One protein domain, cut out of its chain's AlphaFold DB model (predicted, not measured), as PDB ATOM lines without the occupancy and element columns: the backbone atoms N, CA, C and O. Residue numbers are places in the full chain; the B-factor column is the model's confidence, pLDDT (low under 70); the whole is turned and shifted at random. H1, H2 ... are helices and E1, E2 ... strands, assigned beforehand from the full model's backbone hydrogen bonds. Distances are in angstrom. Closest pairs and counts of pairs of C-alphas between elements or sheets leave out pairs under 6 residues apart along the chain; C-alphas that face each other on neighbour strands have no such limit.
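AT A GLANCE: This is residues 2 to 114 of the 124 residues of an uncharacterized protein of Gilliamella apicola (UniProt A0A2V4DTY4). A small four-stranded sheet curls round residues 31 to 46 of one very long helix, H1, whose residues 2 to 25 stick out free. Printed are 113 residues, class mixed, in the order H1 E1 E2 E3 E4; the antiparallel sheet runs E1 E4 E3 E2. The whole is only just loose, close to extended: radius of gyration of the C-alphas 19.8 A, spans 71 by 32 by 26 A.

IN THESE COORDINATES: Find C-alpha 2 at (162.442, 123.276, 144.224); H1 runs 71.8 A to residue 49. Next come E1, residues 53 to 55, E2, 72 to 79, E3, 87 to 95, and E4, 106 to 114, 26.4 A long, ending at (109.629, 159.481, 130.388).

HOW THE PARTS SIT: H1 is on the strongly twisted sheet; the C-alphas of Ala 39 and Thr 55, closest of H1 and E1, are 6.2 A apart. Look for N 54 and O 113 between E1 and E4, N 108 and O 93 between E4 and E3, and N 76 and O 90 in the hairpin E2 and E3, each 2.8 A. In H1, 42 of 44 O i to N i+4 pairs are within hydrogen-bond range.

THE WHOLE: The printed part has no cut; E1 to E2 is a long link. Residues 2 to 25 have pLDDT under 70.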
ATOM      1  N   LYS A   2     163.928 123.249 144.144       55.31
ATOM      2  CA  LYS A   2     162.442 123.276 144.224       55.31
ATOM      3  C   LYS A   2     161.808 124.648 144.551       55.31
ATOM      4  O   LYS A   2     160.731 124.949 144.048       55.31
ATOM      5  N   LYS A   3     162.476 125.507 145.335       52.81
ATOM      6  CA  LYS A   3     161.939 126.824 145.760       52.81
ATOM      7  C   LYS A   3     161.724 127.817 144.607       52.81
ATOM      8  O   LYS A   3     160.768 128.581 144.639       52.81
ATOM      9  N   ILE A   4     162.573 127.777 143.577       56.31
ATOM     10  CA  ILE A   4     162.498 128.694 142.425       56.31
ATOM     11  C   ILE A   4     161.271 128.382 141.550       56.31
ATOM     12  O   ILE A   4     160.635 129.298 141.040       56.31
ATOM     13  N   HIS A   5     160.900 127.104 141.411       53.25
ATOM     14  CA  HIS A   5     159.709 126.707 140.655       53.25
ATOM     15  C   HIS A   5     158.408 127.070 141.382       53.25
ATOM     16  O   HIS A   5     157.477 127.541 140.737       53.25
ATOM     17  N   LEU A   6     158.366 126.931 142.712       56.88
ATOM     18  CA  LEU A   6     157.197 127.299 143.518       56.88
ATOM     19  C   LEU A   6     156.928 128.815 143.477       56.88
ATOM     20  O   LEU A   6     155.791 129.237 143.303       56.88
ATOM     21  N   LEU A   7     157.987 129.631 143.566       55.31
ATOM     22  CA  LEU A   7     157.887 131.092 143.512       55.31
ATOM     23  C   LEU A   7     157.371 131.584 142.149       55.31
ATOM     24  O   LEU A   7     156.498 132.444 142.096       55.31
ATOM     25  N   LYS A   8     157.853 130.993 141.046       55.72
ATOM     26  CA  LYS A   8     157.357 131.290 139.689       55.72
ATOM     27  C   LYS A   8     155.879 130.929 139.523       55.72
ATOM     28  O   LYS A   8     155.153 131.670 138.871       55.72
ATOM     29  N   TYR A   9     155.439 129.827 140.131       56.72
ATOM     30  CA  TYR A   9     154.045 129.382 140.076       56.72
ATOM     31  C   TYR A   9     153.111 130.321 140.855       56.72
ATOM     32  O   TYR A   9     152.051 130.683 140.360       56.72
ATOM     33  N   ILE A  10     153.534 130.790 142.034       61.75
ATOM     34  CA  ILE A  10     152.778 131.764 142.838       61.75
ATOM     35  C   ILE A  10     152.678 133.116 142.115       61.75
ATOM     36  O   ILE A  10     151.591 133.678 142.036       61.75
ATOM     37  N   ILE A  11     153.774 133.616 141.529       60.00
ATOM     38  CA  ILE A  11     153.761 134.872 140.754       60.00
ATOM     39  C   ILE A  11     152.839 134.753 139.532       60.00
ATOM     40  O   ILE A  11     152.074 135.675 139.256       60.00
ATOM     41  N   ALA A  12     152.867 133.615 138.831       58.56
ATOM     42  CA  ALA A  12     151.988 133.371 137.691       58.56
ATOM     43  C   ALA A  12     150.505 133.356 138.097       58.56
ATOM     44  O   ALA A  12     149.692 133.977 137.424       58.56
ATOM     45  N   ILE A  13     150.149 132.722 139.219       60.66
ATOM     46  CA  ILE A  13     148.762 132.700 139.713       60.66
ATOM     47  C   ILE A  13     148.301 134.102 140.131       60.66
ATOM     48  O   ILE A  13     147.203 134.513 139.767       60.66
ATOM     49  N   VAL A  14     149.136 134.864 140.844       60.22
ATOM     50  CA  VAL A  14     148.785 136.232 141.259       60.22
ATOM     51  C   VAL A  14     148.580 137.136 140.039       60.22
ATOM     52  O   VAL A  14     147.586 137.849 139.990       60.22
ATOM     53  N   ALA A  15     149.449 137.056 139.026       58.59
ATOM     54  CA  ALA A  15     149.307 137.842 137.798       58.59
ATOM     55  C   ALA A  15     148.062 137.462 136.973       58.59
ATOM     56  O   ALA A  15     147.412 138.336 136.406       58.59
ATOM     57  N   VAL A  16     147.699 136.173 136.929       59.28
ATOM     58  CA  VAL A  16     146.485 135.700 136.234       59.28
ATOM     59  C   VAL A  16     145.211 136.218 136.905       59.28
ATOM     60  O   VAL A  16     144.220 136.450 136.224       59.28
ATOM     61  N   ILE A  17     145.233 136.430 138.221       59.75
ATOM     62  CA  ILE A  17     144.069 136.908 138.972       59.75
ATOM     63  C   ILE A  17     143.979 138.439 138.930       59.75
ATOM     64  O   ILE A  17     142.893 138.968 138.737       59.75
ATOM     65  N   THR A  18     145.083 139.179 139.066       59.62
ATOM     66  CA  THR A  18     145.036 140.648 139.199       59.62
ATOM     67  C   THR A  18     144.717 141.391 137.900       59.62
ATOM     68  O   THR A  18     144.078 142.442 137.951       59.62
ATOM     69  N   VAL A  19     145.124 140.866 136.740       60.59
ATOM     70  CA  VAL A  19     144.904 141.528 135.441       60.59
ATOM     71  C   VAL A  19     143.412 141.627 135.068       60.59
ATOM     72  O   VAL A  19     142.972 142.735 134.756       60.59
ATOM     73  N   PRO A  20     142.598 140.552 135.164       61.34
ATOM     74  CA  PRO A  20     141.155 140.629 134.918       61.34
ATOM     75  C   PRO A  20     140.433 141.631 135.823       61.34
ATOM     76  O   PRO A  20     139.567 142.369 135.357       61.34
ATOM     77  N   PHE A  21     140.803 141.693 137.108       57.22
ATOM     78  CA  PHE A  21     140.180 142.626 138.048       57.22
ATOM     79  C   PHE A  21     140.503 144.083 137.711       57.22
ATOM     80  O   PHE A  21     139.604 144.919 137.743       57.22
ATOM     81  N   ALA A  22     141.748 144.396 137.338       58.88
ATOM     82  CA  ALA A  22     142.116 145.748 136.914       58.88
ATOM     83  C   ALA A  22     141.344 146.190 135.659       58.88
ATOM     84  O   ALA A  22     140.862 147.318 135.598       58.88
ATOM     85  N   GLN A  23     141.174 145.295 134.682       60.56
ATOM     86  CA  GLN A  23     140.410 145.585 133.466       60.56
ATOM     87  C   GLN A  23     138.914 145.790 133.746       60.56
ATOM     88  O   GLN A  23     138.316 146.704 133.184       60.56
ATOM     89  N   ALA A  24     138.320 144.987 134.633       59.91
ATOM     90  CA  ALA A  24     136.923 145.146 135.030       59.91
ATOM     91  C   ALA A  24     136.675 146.472 135.773       59.91
ATOM     92  O   ALA A  24     135.724 147.175 135.450       59.91
ATOM     93  N   MET A  25     137.569 146.855 136.696       60.25
ATOM     94  CA  MET A  25     137.472 148.133 137.416       60.25
ATOM     95  C   MET A  25     137.553 149.339 136.470       60.25
ATOM     96  O   MET A  25     136.765 150.271 136.599       60.25
ATOM     97  N   MET A  26     138.449 149.292 135.481       73.31
ATOM     98  CA  MET A  26     138.570 150.344 134.463       73.31
ATOM     99  C   MET A  26     137.318 150.446 133.581       73.31
ATOM    100  O   MET A  26     136.926 151.542 133.192       73.31
ATOM    101  N   LEU A  27     136.682 149.316 133.256       81.19
ATOM    102  CA  LEU A  27     135.452 149.306 132.465       81.19
ATOM    103  C   LEU A  27     134.284 149.916 133.250       81.19
ATOM    104  O   LEU A  27     133.553 150.745 132.713       81.19
ATOM    105  N   ASP A  28     134.130 149.544 134.521       84.31
ATOM    106  CA  ASP A  28     133.073 150.087 135.376       84.31
ATOM    107  C   ASP A  28     133.224 151.597 135.596       84.31
ATOM    108  O   ASP A  28     132.219 152.309 135.588       84.31
ATOM    109  N   GLU A  29     134.457 152.096 135.713       89.00
ATOM    110  CA  GLU A  29     134.742 153.533 135.797       89.00
ATOM    111  C   GLU A  29     134.333 154.272 134.515       89.00
ATOM    112  O   GLU A  29     133.625 155.279 134.583       89.00
ATOM    113  N   VAL A  30     134.697 153.742 133.341       92.62
ATOM    114  CA  VAL A  30     134.335 154.341 132.043       92.62
ATOM    115  C   VAL A  30     132.819 154.387 131.858       92.62
ATOM    116  O   VAL A  30     132.276 155.416 131.455       92.62
ATOM    117  N   PHE A  31     132.113 153.299 132.165       93.75
ATOM    118  CA  PHE A  31     130.653 153.284 132.063       93.75
ATOM    119  C   PHE A  31     129.983 154.171 133.118       93.75
ATOM    120  O   PHE A  31     128.984 154.812 132.804       93.75
ATOM    121  N   GLY A  32     130.569 154.304 134.311       94.00
ATOM    122  CA  GLY A  32     130.129 155.280 135.308       94.00
ATOM    123  C   GLY A  32     130.255 156.728 134.820       94.00
ATOM    124  O   GLY A  32     129.346 157.528 135.033       94.00
ATOM    125  N   GLU A  33     131.337 157.073 134.115       94.88
ATOM    126  CA  GLU A  33     131.498 158.398 133.498       94.88
ATOM    127  C   GLU A  33     130.424 158.657 132.428       94.88
ATOM    128  O   GLU A  33     129.832 159.738 132.388       94.88
ATOM    129  N   ILE A  34     130.126 157.653 131.596       96.38
ATOM    130  CA  ILE A  34     129.076 157.723 130.570       96.38
ATOM    131  C   ILE A  34     127.703 157.943 131.217       96.38
ATOM    132  O   ILE A  34     126.983 158.858 130.811       96.38
ATOM    133  N   ASP A  35     127.352 157.149 132.229       96.75
ATOM    134  CA  ASP A  35     126.064 157.240 132.924       96.75
ATOM    135  C   ASP A  35     125.891 158.601 133.609       96.75
ATOM    136  O   ASP A  35     124.854 159.252 133.450       96.75
ATOM    137  N   ASN A  36     126.935 159.088 134.289       96.44
ATOM    138  CA  ASN A  36     126.939 160.414 134.907       96.44
ATOM    139  C   ASN A  36     126.748 161.517 133.864       96.44
ATOM    140  O   ASN A  36     125.918 162.407 134.045       96.44
ATOM    141  N   LYS A  37     127.460 161.439 132.732       97.00
ATOM    142  CA  LYS A  37     127.336 162.425 131.657       97.00
ATOM    143  C   LYS A  37     125.933 162.440 131.045       97.00
ATOM    144  O   LYS A  37     125.419 163.507 130.704       97.00
ATOM    145  N   ALA A  38     125.307 161.271 130.924       97.50
ATOM    146  CA  ALA A  38     123.929 161.138 130.467       97.50
ATOM    147  C   ALA A  38     122.951 161.808 131.446       97.50
ATOM    148  O   ALA A  38     122.086 162.583 131.031       97.50
ATOM    149  N   ALA A  39     123.116 161.529 132.742       97.50
ATOM    150  CA  ALA A  39     122.274 162.064 133.803       97.50
ATOM    151  C   ALA A  39     122.399 163.590 133.924       97.50
ATOM    152  O   ALA A  39     121.378 164.269 134.013       97.50
ATOM    153  N   GLU A  40     123.618 164.138 133.855       97.75
ATOM    154  CA  GLU A  40     123.866 165.587 133.814       97.75
ATOM    155  C   GLU A  40     123.103 166.250 132.662       97.75
ATOM    156  O   GLU A  40     122.383 167.226 132.869       97.75
ATOM    157  N   PHE A  41     123.227 165.697 131.452       97.44
ATOM    158  CA  PHE A  41     122.577 166.248 130.265       97.44
ATOM    159  C   PHE A  41     121.049 166.248 130.401       97.44
ATOM    160  O   PHE A  41     120.403 167.253 130.102       97.44
ATOM    161  N   ILE A  42     120.461 165.144 130.880       97.31
ATOM    162  CA  ILE A  42     119.012 165.062 131.104       97.31
ATOM    163  C   ILE A  42     118.558 165.984 132.233       97.31
ATOM    164  O   ILE A  42     117.504 166.599 132.105       97.31
ATOM    165  N   ALA A  43     119.333 166.137 133.307       97.56
ATOM    166  CA  ALA A  43     118.994 167.063 134.382       97.56
ATOM    167  C   ALA A  43     118.916 168.512 133.874       97.56
ATOM    168  O   ALA A  43     117.942 169.209 134.163       97.56
ATOM    169  N   THR A  44     119.890 168.940 133.063       97.69
ATOM    170  CA  THR A  44     119.864 170.255 132.404       97.69
ATOM    171  C   THR A  44     118.667 170.383 131.463       97.69
ATOM    172  O   THR A  44     117.904 171.337 131.585       97.69
ATOM    173  N   TYR A  45     118.438 169.397 130.592       96.44
ATOM    174  CA  TYR A  45     117.314 169.419 129.653       96.44
ATOM    175  C   TYR A  45     115.950 169.472 130.365       96.44
ATOM    176  O   TYR A  45     115.073 170.247 129.990       96.44
ATOM    177  N   ASN A  46     115.769 168.692 131.433       96.75
ATOM    178  CA  ASN A  46     114.556 168.711 132.252       96.75
ATOM    179  C   ASN A  46     114.310 170.091 132.866       96.75
ATOM    180  O   ASN A  46     113.175 170.569 132.866       96.75
ATOM    181  N   HIS A  47     115.370 170.737 133.363       97.38
ATOM    182  CA  HIS A  47     115.290 172.076 133.932       97.38
ATOM    183  C   HIS A  47     114.899 173.126 132.882       97.38
ATOM    184  O   HIS A  47     114.000 173.925 133.130       97.38
ATOM    185  N   GLU A  48     115.535 173.094 131.708       96.94
ATOM    186  CA  GLU A  48     115.324 174.063 130.623       96.94
ATOM    187  C   GLU A  48     113.962 173.910 129.932       96.94
ATOM    188  O   GLU A  48     113.342 174.904 129.561       96.94
ATOM    189  N   HIS A  49     113.476 172.674 129.779       95.19
ATOM    190  CA  HIS A  49     112.269 172.366 129.004       95.19
ATOM    191  C   HIS A  49     111.060 171.978 129.866       95.19
ATOM    192  O   HIS A  49     110.026 171.585 129.327       95.19
ATOM    193  N   HIS A  50     111.173 172.068 131.196       94.62
ATOM    194  CA  HIS A  50     110.137 171.650 132.149       94.62
ATOM    195  C   HIS A  50     109.634 170.219 131.894       94.62
ATOM    196  O   HIS A  50     108.432 169.946 131.903       94.62
ATOM    197  N   THR A  51     110.567 169.300 131.645       94.56
ATOM    198  CA  THR A  51     110.273 167.881 131.412       94.56
ATOM    199  C   THR A  51     110.710 167.018 132.597       94.56
ATOM    200  O   THR A  51     111.366 167.489 133.525       94.56
ATOM    201  N   ASN A  52     110.307 165.747 132.585       95.19
ATOM    202  CA  ASN A  52     110.673 164.758 133.597       95.19
ATOM    203  C   ASN A  52     111.155 163.473 132.909       95.19
ATOM    204  O   ASN A  52     110.465 162.450 132.868       95.19
ATOM    205  N   LEU A  53     112.299 163.584 132.237       95.88
ATOM    206  CA  LEU A  53     112.952 162.478 131.551       95.88
ATOM    207  C   LEU A  53     114.005 161.830 132.450       95.88
ATOM    208  O   LEU A  53     114.593 162.477 133.318       95.88
ATOM    209  N   HIS A  54     114.285 160.558 132.194       95.50
ATOM    210  CA  HIS A  54     115.291 159.783 132.912       95.50
ATOM    211  C   HIS A  54     116.121 158.954 131.936       95.50
ATOM    212  O   HIS A  54     115.595 158.413 130.958       95.50
ATOM    213  N   THR A  55     117.417 158.832 132.205       93.81
ATOM    214  CA  THR A  55     118.294 157.895 131.501       93.81
ATOM    215  C   THR A  55     118.191 156.507 132.122       93.81
ATOM    216  O   THR A  55     117.906 156.354 133.308       93.81
ATOM    217  N   ILE A  56     118.429 155.482 131.315       90.94
ATOM    218  CA  ILE A  56     118.767 154.140 131.798       90.94
ATOM    219  C   ILE A  56     120.284 153.998 131.746       90.94
ATOM    220  O   ILE A  56     120.918 154.669 130.943       90.94
ATOM    221  N   GLU A  57     120.859 153.113 132.556       87.81
ATOM    222  CA  GLU A  57     122.272 152.745 132.437       87.81
ATOM    223  C   GLU A  57     122.653 152.387 130.992       87.81
ATOM    224  O   GLU A  57     121.918 151.705 130.260       87.81
ATOM    225  N   ALA A  58     123.830 152.851 130.590       87.12
ATOM    226  CA  ALA A  58     124.421 152.566 129.304       87.12
ATOM    227  C   ALA A  58     124.584 151.055 129.098       87.12
ATOM    228  O   ALA A  58     124.966 150.290 129.989       87.12
ATOM    229  N   ASN A  59     124.326 150.601 127.873       82.44
ATOM    230  CA  ASN A  59     124.481 149.193 127.545       82.44
ATOM    231  C   ASN A  59     125.971 148.807 127.531       82.44
ATOM    232  O   ASN A  59     126.683 149.060 126.561       82.44
ATOM    233  N   ARG A  60     126.414 148.107 128.580       83.06
ATOM    234  CA  ARG A  60     127.797 147.630 128.773       83.06
ATOM    235  C   ARG A  60     128.283 146.609 127.730       83.06
ATOM    236  O   ARG A  60     129.421 146.164 127.790       83.06
ATOM    237  N   LYS A  61     127.433 146.216 126.767       83.25
ATOM    238  CA  LYS A  61     127.851 145.452 125.577       83.25
ATOM    239  C   LYS A  61     128.565 146.315 124.539       83.25
ATOM    240  O   LYS A  61     129.204 145.759 123.649       83.25
ATOM    241  N   PHE A  62     128.413 147.639 124.596       81.38
ATOM    242  CA  PHE A  62     129.190 148.532 123.746       81.38
ATOM    243  C   PHE A  62     130.653 148.537 124.185       81.38
ATOM    244  O   PHE A  62     130.971 148.350 125.355       81.38
ATOM    245  N   TYR A  63     131.545 148.754 123.227       84.88
ATOM    246  CA  TYR A  63     132.943 148.989 123.537       84.88
ATOM    247  C   TYR A  63     133.131 150.448 123.957       84.88
ATOM    248  O   TYR A  63     132.761 151.356 123.213       84.88
ATOM    249  N   ALA A  64     133.738 150.663 125.121       89.50
ATOM    250  CA  ALA A  64     134.183 151.972 125.564       89.50
ATOM    251  C   ALA A  64     135.493 151.831 126.342       89.50
ATOM    252  O   ALA A  64     135.661 150.928 127.160       89.50
ATOM    253  N   SER A  65     136.414 152.748 126.081       91.81
ATOM    254  CA  SER A  65     137.674 152.895 126.808       91.81
ATOM    255  C   SER A  65     137.817 154.339 127.277       91.81
ATOM    256  O   SER A  65     137.185 155.228 126.705       91.81
ATOM    257  N   SER A  66     138.689 154.607 128.250       92.75
ATOM    258  CA  SER A  66     138.881 155.959 128.794       92.75
ATOM    259  C   SER A  66     139.091 157.003 127.696       92.75
ATOM    260  O   SER A  66     139.857 156.786 126.745       92.75
ATOM    261  N   CYS A  67     138.390 158.131 127.822       93.81
ATOM    262  CA  CYS A  67     138.493 159.231 126.879       93.81
ATOM    263  C   CYS A  67     139.585 160.217 127.304       93.81
ATOM    264  O   CYS A  67     139.730 160.548 128.473       93.81
ATOM    265  N   LEU A  68     140.364 160.702 126.339       93.94
ATOM    266  CA  LEU A  68     141.405 161.713 126.550       93.94
ATOM    267  C   LEU A  68     140.867 163.146 126.431       93.94
ATOM    268  O   LEU A  68     141.603 164.103 126.662       93.94
ATOM    269  N   LEU A  69     139.611 163.297 126.015       93.69
ATOM    270  CA  LEU A  69     138.896 164.562 125.884       93.69
ATOM    271  C   LEU A  69     137.560 164.456 126.629       93.69
ATOM    272  O   LEU A  69     137.058 163.345 126.791       93.69
ATOM    273  N   PRO A  70     136.946 165.580 127.033       95.44
ATOM    274  CA  PRO A  70     135.612 165.549 127.619       95.44
ATOM    275  C   PRO A  70     134.603 164.847 126.704       95.44
ATOM    276  O   PRO A  70     134.558 165.116 125.497       95.44
ATOM    277  N   LEU A  71     133.778 163.975 127.286       97.06
ATOM    278  CA  LEU A  71     132.709 163.288 126.566       97.06
ATOM    279  C   LEU A  71     131.725 164.292 125.956       97.06
ATOM    280  O   LEU A  71     131.319 165.272 126.590       97.06
ATOM    281  N   LYS A  72     131.304 164.017 124.721       97.44
ATOM    282  CA  LYS A  72     130.269 164.789 124.025       97.44
ATOM    283  C   LYS A  72     128.942 164.058 124.111       97.44
ATOM    284  O   LYS A  72     128.899 162.859 123.863       97.44
ATOM    285  N   VAL A  73     127.869 164.795 124.393       97.38
ATOM    286  CA  VAL A  73     126.503 164.263 124.459       97.38
ATOM    287  C   VAL A  73     125.640 164.938 123.408       97.38
ATOM    288  O   VAL A  73     125.698 166.157 123.241       97.38
ATOM    289  N   LYS A  74     124.849 164.145 122.683       96.44
ATOM    290  CA  LYS A  74     123.862 164.634 121.718       96.44
ATOM    291  C   LYS A  74     122.618 163.763 121.738       96.44
ATOM    292  O   LYS A  74     122.703 162.554 121.934       96.44
ATOM    293  N   TRP A  75     121.476 164.362 121.430       96.62
ATOM    294  CA  TRP A  75     120.281 163.606 121.090       96.62
ATOM    295  C   TRP A  75     120.493 162.761 119.833       96.62
ATOM    296  O   TRP A  75     121.073 163.220 118.847       96.62
ATOM    297  N   HIS A  76     119.985 161.532 119.854       95.06
ATOM    298  CA  HIS A  76     120.074 160.601 118.743       95.06
ATOM    299  C   HIS A  76     118.728 159.924 118.479       95.06
ATOM    300  O   HIS A  76     118.088 159.397 119.389       95.06
ATOM    301  N   LYS A  77     118.306 159.937 117.211       94.81
ATOM    302  CA  LYS A  77     117.088 159.273 116.747       94.81
ATOM    303  C   LYS A  77     117.419 157.843 116.332       94.81
ATOM    304  O   LYS A  77     118.057 157.627 115.307       94.81
ATOM    305  N   ILE A  78     116.941 156.878 117.106       91.00
ATOM    306  CA  ILE A  78     117.140 155.449 116.871       91.00
ATOM    307  C   ILE A  78     115.944 154.930 116.081       91.00
ATOM    308  O   ILE A  78     114.834 154.856 116.611       91.00
ATOM    309  N   SER A  79     116.166 154.566 114.820       91.94
ATOM    310  CA  SER A  79     115.155 153.895 113.999       91.94
ATOM    311  C   SER A  79     114.922 152.476 114.508       91.94
ATOM    312  O   SER A  79     115.863 151.713 114.723       91.94
ATOM    313  N   LEU A  80     113.659 152.112 114.680       88.56
ATOM    314  CA  LEU A  80     113.233 150.792 115.114       88.56
ATOM    315  C   LEU A  80     112.463 150.127 113.975       88.56
ATOM    316  O   LEU A  80     111.658 150.757 113.296       88.56
ATOM    317  N   SER A  81     112.646 148.822 113.794       87.62
ATOM    318  CA  SER A  81     111.914 148.050 112.777       87.62
ATOM    319  C   SER A  81     110.438 147.792 113.142       87.62
ATOM    320  O   SER A  81     109.773 146.991 112.488       87.62
ATOM    321  N   SER A  82     109.916 148.431 114.196       85.38
ATOM    322  CA  SER A  82     108.552 148.239 114.692       85.38
ATOM    323  C   SER A  82     107.574 149.195 114.016       85.38
ATOM    324  O   SER A  82     107.771 150.407 114.026       85.38
ATOM    325  N   LYS A  83     106.460 148.664 113.494       81.56
ATOM    326  CA  LYS A  83     105.393 149.480 112.883       81.56
ATOM    327  C   LYS A  83     104.698 150.415 113.881       81.56
ATOM    328  O   LYS A  83     104.239 151.476 113.480       81.56
ATOM    329  N   ASN A  84     104.636 150.035 115.159       83.81
ATOM    330  CA  ASN A  84     103.921 150.795 116.195       83.81
ATOM    331  C   ASN A  84     104.807 151.840 116.890       83.81
ATOM    332  O   ASN A  84     104.300 152.764 117.517       83.81
ATOM    333  N   LEU A  85     106.127 151.679 116.799       85.00
ATOM    334  CA  LEU A  85     107.121 152.585 117.366       85.00
ATOM    335  C   LEU A  85     108.285 152.654 116.369       85.00
ATOM    336  O   LEU A  85     109.240 151.897 116.523       85.00
ATOM    337  N   PRO A  86     108.192 153.488 115.318       88.00
ATOM    338  CA  PRO A  86     109.163 153.491 114.221       88.00
ATOM    339  C   PRO A  86     110.512 154.088 114.625       88.00
ATOM    340  O   PRO A  86     111.531 153.834 113.986       88.00
ATOM    341  N   HIS A  87     110.541 154.886 115.692       92.44
ATOM    342  CA  HIS A  87     111.768 155.412 116.263       92.44
ATOM    343  C   HIS A  87     111.601 155.709 117.748       92.44
ATOM    344  O   HIS A  87     110.489 155.873 118.252       92.44
ATOM    345  N   LYS A  88     112.737 155.832 118.427       93.62
ATOM    346  CA  LYS A  88     112.850 156.429 119.757       93.62
ATOM    347  C   LYS A  88     113.999 157.431 119.779       93.62
ATOM    348  O   LYS A  88     114.890 157.359 118.933       93.62
ATOM    349  N   TYR A  89     113.994 158.334 120.748       95.06
ATOM    350  CA  TYR A  89     115.154 159.162 121.053       95.06
ATOM    351  C   TYR A  89     115.916 158.612 122.257       95.06
ATOM    352  O   TYR A  89     115.328 158.145 123.232       95.06
ATOM    353  N   GLY A  90     117.238 158.662 122.154       95.25
ATOM    354  CA  GLY A  90     118.180 158.405 123.237       95.25
ATOM    355  C   GLY A  90     119.333 159.400 123.159       95.25
ATOM    356  O   GLY A  90     119.348 160.281 122.292       95.25
ATOM    357  N   LEU A  91     120.309 159.255 124.045       96.44
ATOM    358  CA  LEU A  91     121.539 160.035 123.996       96.44
ATOM    359  C   LEU A  91     122.638 159.231 123.311       96.44
ATOM    360  O   LEU A  91     122.808 158.047 123.574       96.44
ATOM    361  N   SER A  92     123.394 159.888 122.440       95.75
ATOM    362  CA  SER A  92     124.690 159.414 121.973       95.75
ATOM    363  C   SER A  92     125.762 160.115 122.794       95.75
ATOM    364  O   SER A  92     125.858 161.348 122.775       95.75
ATOM    365  N   ILE A  93     126.532 159.325 123.535       97.06
ATOM    366  CA  ILE A  93     127.682 159.776 124.312       97.06
ATOM    367  C   ILE A  93     128.926 159.295 123.592       97.06
ATOM    368  O   ILE A  93     129.118 158.097 123.401       97.06
ATOM    369  N   SER A  94     129.747 160.237 123.148       96.06
ATOM    370  CA  SER A  94     130.861 159.949 122.254       96.06
ATOM    371  C   SER A  94     132.183 160.459 122.798       96.06
ATOM    372  O   SER A  94     132.267 161.583 123.309       96.06
ATOM    373  N   CYS A  95     133.217 159.656 122.581       96.25
ATOM    374  CA  CYS A  95     134.606 160.025 122.759       96.25
ATOM    375  C   CYS A  95     135.271 160.234 121.396       96.25
ATOM    376  O   CYS A  95     135.290 159.335 120.555       96.25
ATOM    377  N   GLU A  96     135.856 161.412 121.174       95.75
ATOM    378  CA  GLU A  96     136.569 161.719 119.923       95.75
ATOM    379  C   GLU A  96     138.026 161.253 119.919       95.75
ATOM    380  O   GLU A  96     138.637 161.148 118.854       95.75
ATOM    381  N   LYS A  97     138.590 161.006 121.105       94.31
ATOM    382  CA  LYS A  97     139.971 160.568 121.273       94.31
ATOM    383  C   LYS A  97     140.094 159.688 122.511       94.31
ATOM    384  O   LYS A  97     140.151 160.205 123.620       94.31
ATOM    385  N   SER A  98     140.128 158.378 122.323       93.62
ATOM    386  CA  SER A  98     140.268 157.397 123.396       93.62
ATOM    387  C   SER A  98     141.735 157.006 123.621       93.62
ATOM    388  O   SER A  98     142.604 157.290 122.790       93.62
ATOM    389  N   ILE A  99     142.016 156.371 124.763       91.06
ATOM    390  CA  ILE A  99     143.336 155.795 125.064       91.06
ATOM    391  C   ILE A  99     143.662 154.562 124.204       91.06
ATOM    392  O   ILE A  99     144.834 154.249 124.010       91.06
ATOM    393  N   ASP A 100     142.645 153.881 123.674       89.12
ATOM    394  CA  ASP A 100     142.825 152.719 122.811       89.12
ATOM    395  C   ASP A 100     143.134 153.155 121.370       89.12
ATOM    396  O   ASP A 100     142.345 153.831 120.703       89.12
ATOM    397  N   SER A 101     144.298 152.743 120.866       85.44
ATOM    398  CA  SER A 101     144.739 153.062 119.511       85.44
ATOM    399  C   SER A 101     143.913 152.399 118.416       85.44
ATOM    400  O   SER A 101     143.883 152.949 117.309       85.44
ATOM    401  N   ASP A 102     143.282 151.261 118.707       88.31
ATOM    402  CA  ASP A 102     142.490 150.491 117.744       88.31
ATOM    403  C   ASP A 102     141.074 151.069 117.634       88.31
ATOM    404  O   ASP A 102     140.513 151.175 116.542       88.31
ATOM    405  N   HIS A 103     140.548 151.580 118.748       87.50
ATOM    406  CA  HIS A 103     139.239 152.225 118.841       87.50
ATOM    407  C   HIS A 103     139.375 153.678 119.301       87.50
ATOM    408  O   HIS A 103     138.793 154.093 120.307       87.50
ATOM    409  N   ARG A 104     140.128 154.479 118.533       91.31
ATOM    410  CA  ARG A 104     140.458 155.886 118.864       91.31
ATOM    411  C   ARG A 104     139.250 156.783 119.103       91.31
ATOM    412  O   ARG A 104     139.403 157.868 119.653       91.31
ATOM    413  N   LYS A 105     138.077 156.369 118.640       94.75
ATOM    414  CA  LYS A 105     136.795 157.025 118.859       94.75
ATOM    415  C   LYS A 105     135.734 155.960 119.082       94.75
ATOM    416  O   LYS A 105     135.811 154.888 118.483       94.75
ATOM    417  N   TRP A 106     134.748 156.285 119.897       94.31
ATOM    418  CA  TRP A 106     133.616 155.411 120.166       94.31
ATOM    419  C   TRP A 106     132.381 156.237 120.510       94.31
ATOM    420  O   TRP A 106     132.480 157.401 120.909       94.31
ATOM    421  N   ASP A 107     131.222 155.616 120.346       93.69
ATOM    422  CA  ASP A 107     129.913 156.141 120.695       93.69
ATOM    423  C   ASP A 107     129.104 155.071 121.430       93.69
ATOM    424  O   ASP A 107     129.039 153.912 121.019       93.69
ATOM    425  N   VAL A 108     128.494 155.475 122.540       94.56
ATOM    426  CA  VAL A 108     127.610 154.645 123.351       94.56
ATOM    427  C   VAL A 108     126.234 155.287 123.372       94.56
ATOM    428  O   VAL A 108     126.091 156.496 123.572       94.56
ATOM    429  N   TYR A 109     125.214 154.463 123.153       92.75
ATOM    430  CA  TYR A 109     123.828 154.902 123.185       92.75
ATOM    431  C   TYR A 109     123.218 154.633 124.553       92.75
ATOM    432  O   TYR A 109     123.244 153.504 125.051       92.75
ATOM    433  N   VAL A 110     122.641 155.683 125.125       94.69
ATOM    434  CA  VAL A 110     121.937 155.659 126.401       94.69
ATOM    435  C   VAL A 110     120.452 155.865 126.142       94.69
ATOM    436  O   VAL A 110     120.037 156.842 125.512       94.69
ATOM    437  N   ASP A 111     119.643 154.921 126.611       93.69
ATOM    438  CA  ASP A 111     118.195 154.997 126.466       93.69
ATOM    439  C   ASP A 111     117.619 156.075 127.386       93.69
ATOM    440  O   ASP A 111     117.994 156.182 128.553       93.69
ATOM    441  N   VAL A 112     116.661 156.842 126.862       95.50
ATOM    442  CA  VAL A 112     115.917 157.854 127.616       95.50
ATOM    443  C   VAL A 112     114.450 157.456 127.680       95.50
ATOM    444  O   VAL A 112     113.857 157.001 126.693       95.50
ATOM    445  N   ARG A 113     113.860 157.614 128.862       95.56
ATOM    446  CA  ARG A 113     112.461 157.310 129.145       95.56
ATOM    447  C   ARG A 113     111.772 158.497 129.795       95.56
ATOM    448  O   ARG A 113     112.414 159.316 130.445       95.56
ATOM    449  N   ASN A 114     110.463 158.575 129.610       94.44
ATOM    450  CA  ASN A 114     109.629 159.481 130.388       94.44
ATOM    451  C   ASN A 114     109.338 158.902 131.785       94.44
ATOM    452  O   ASN A 114     109.698 157.764 132.090       94.44
TER     453      ASN A 114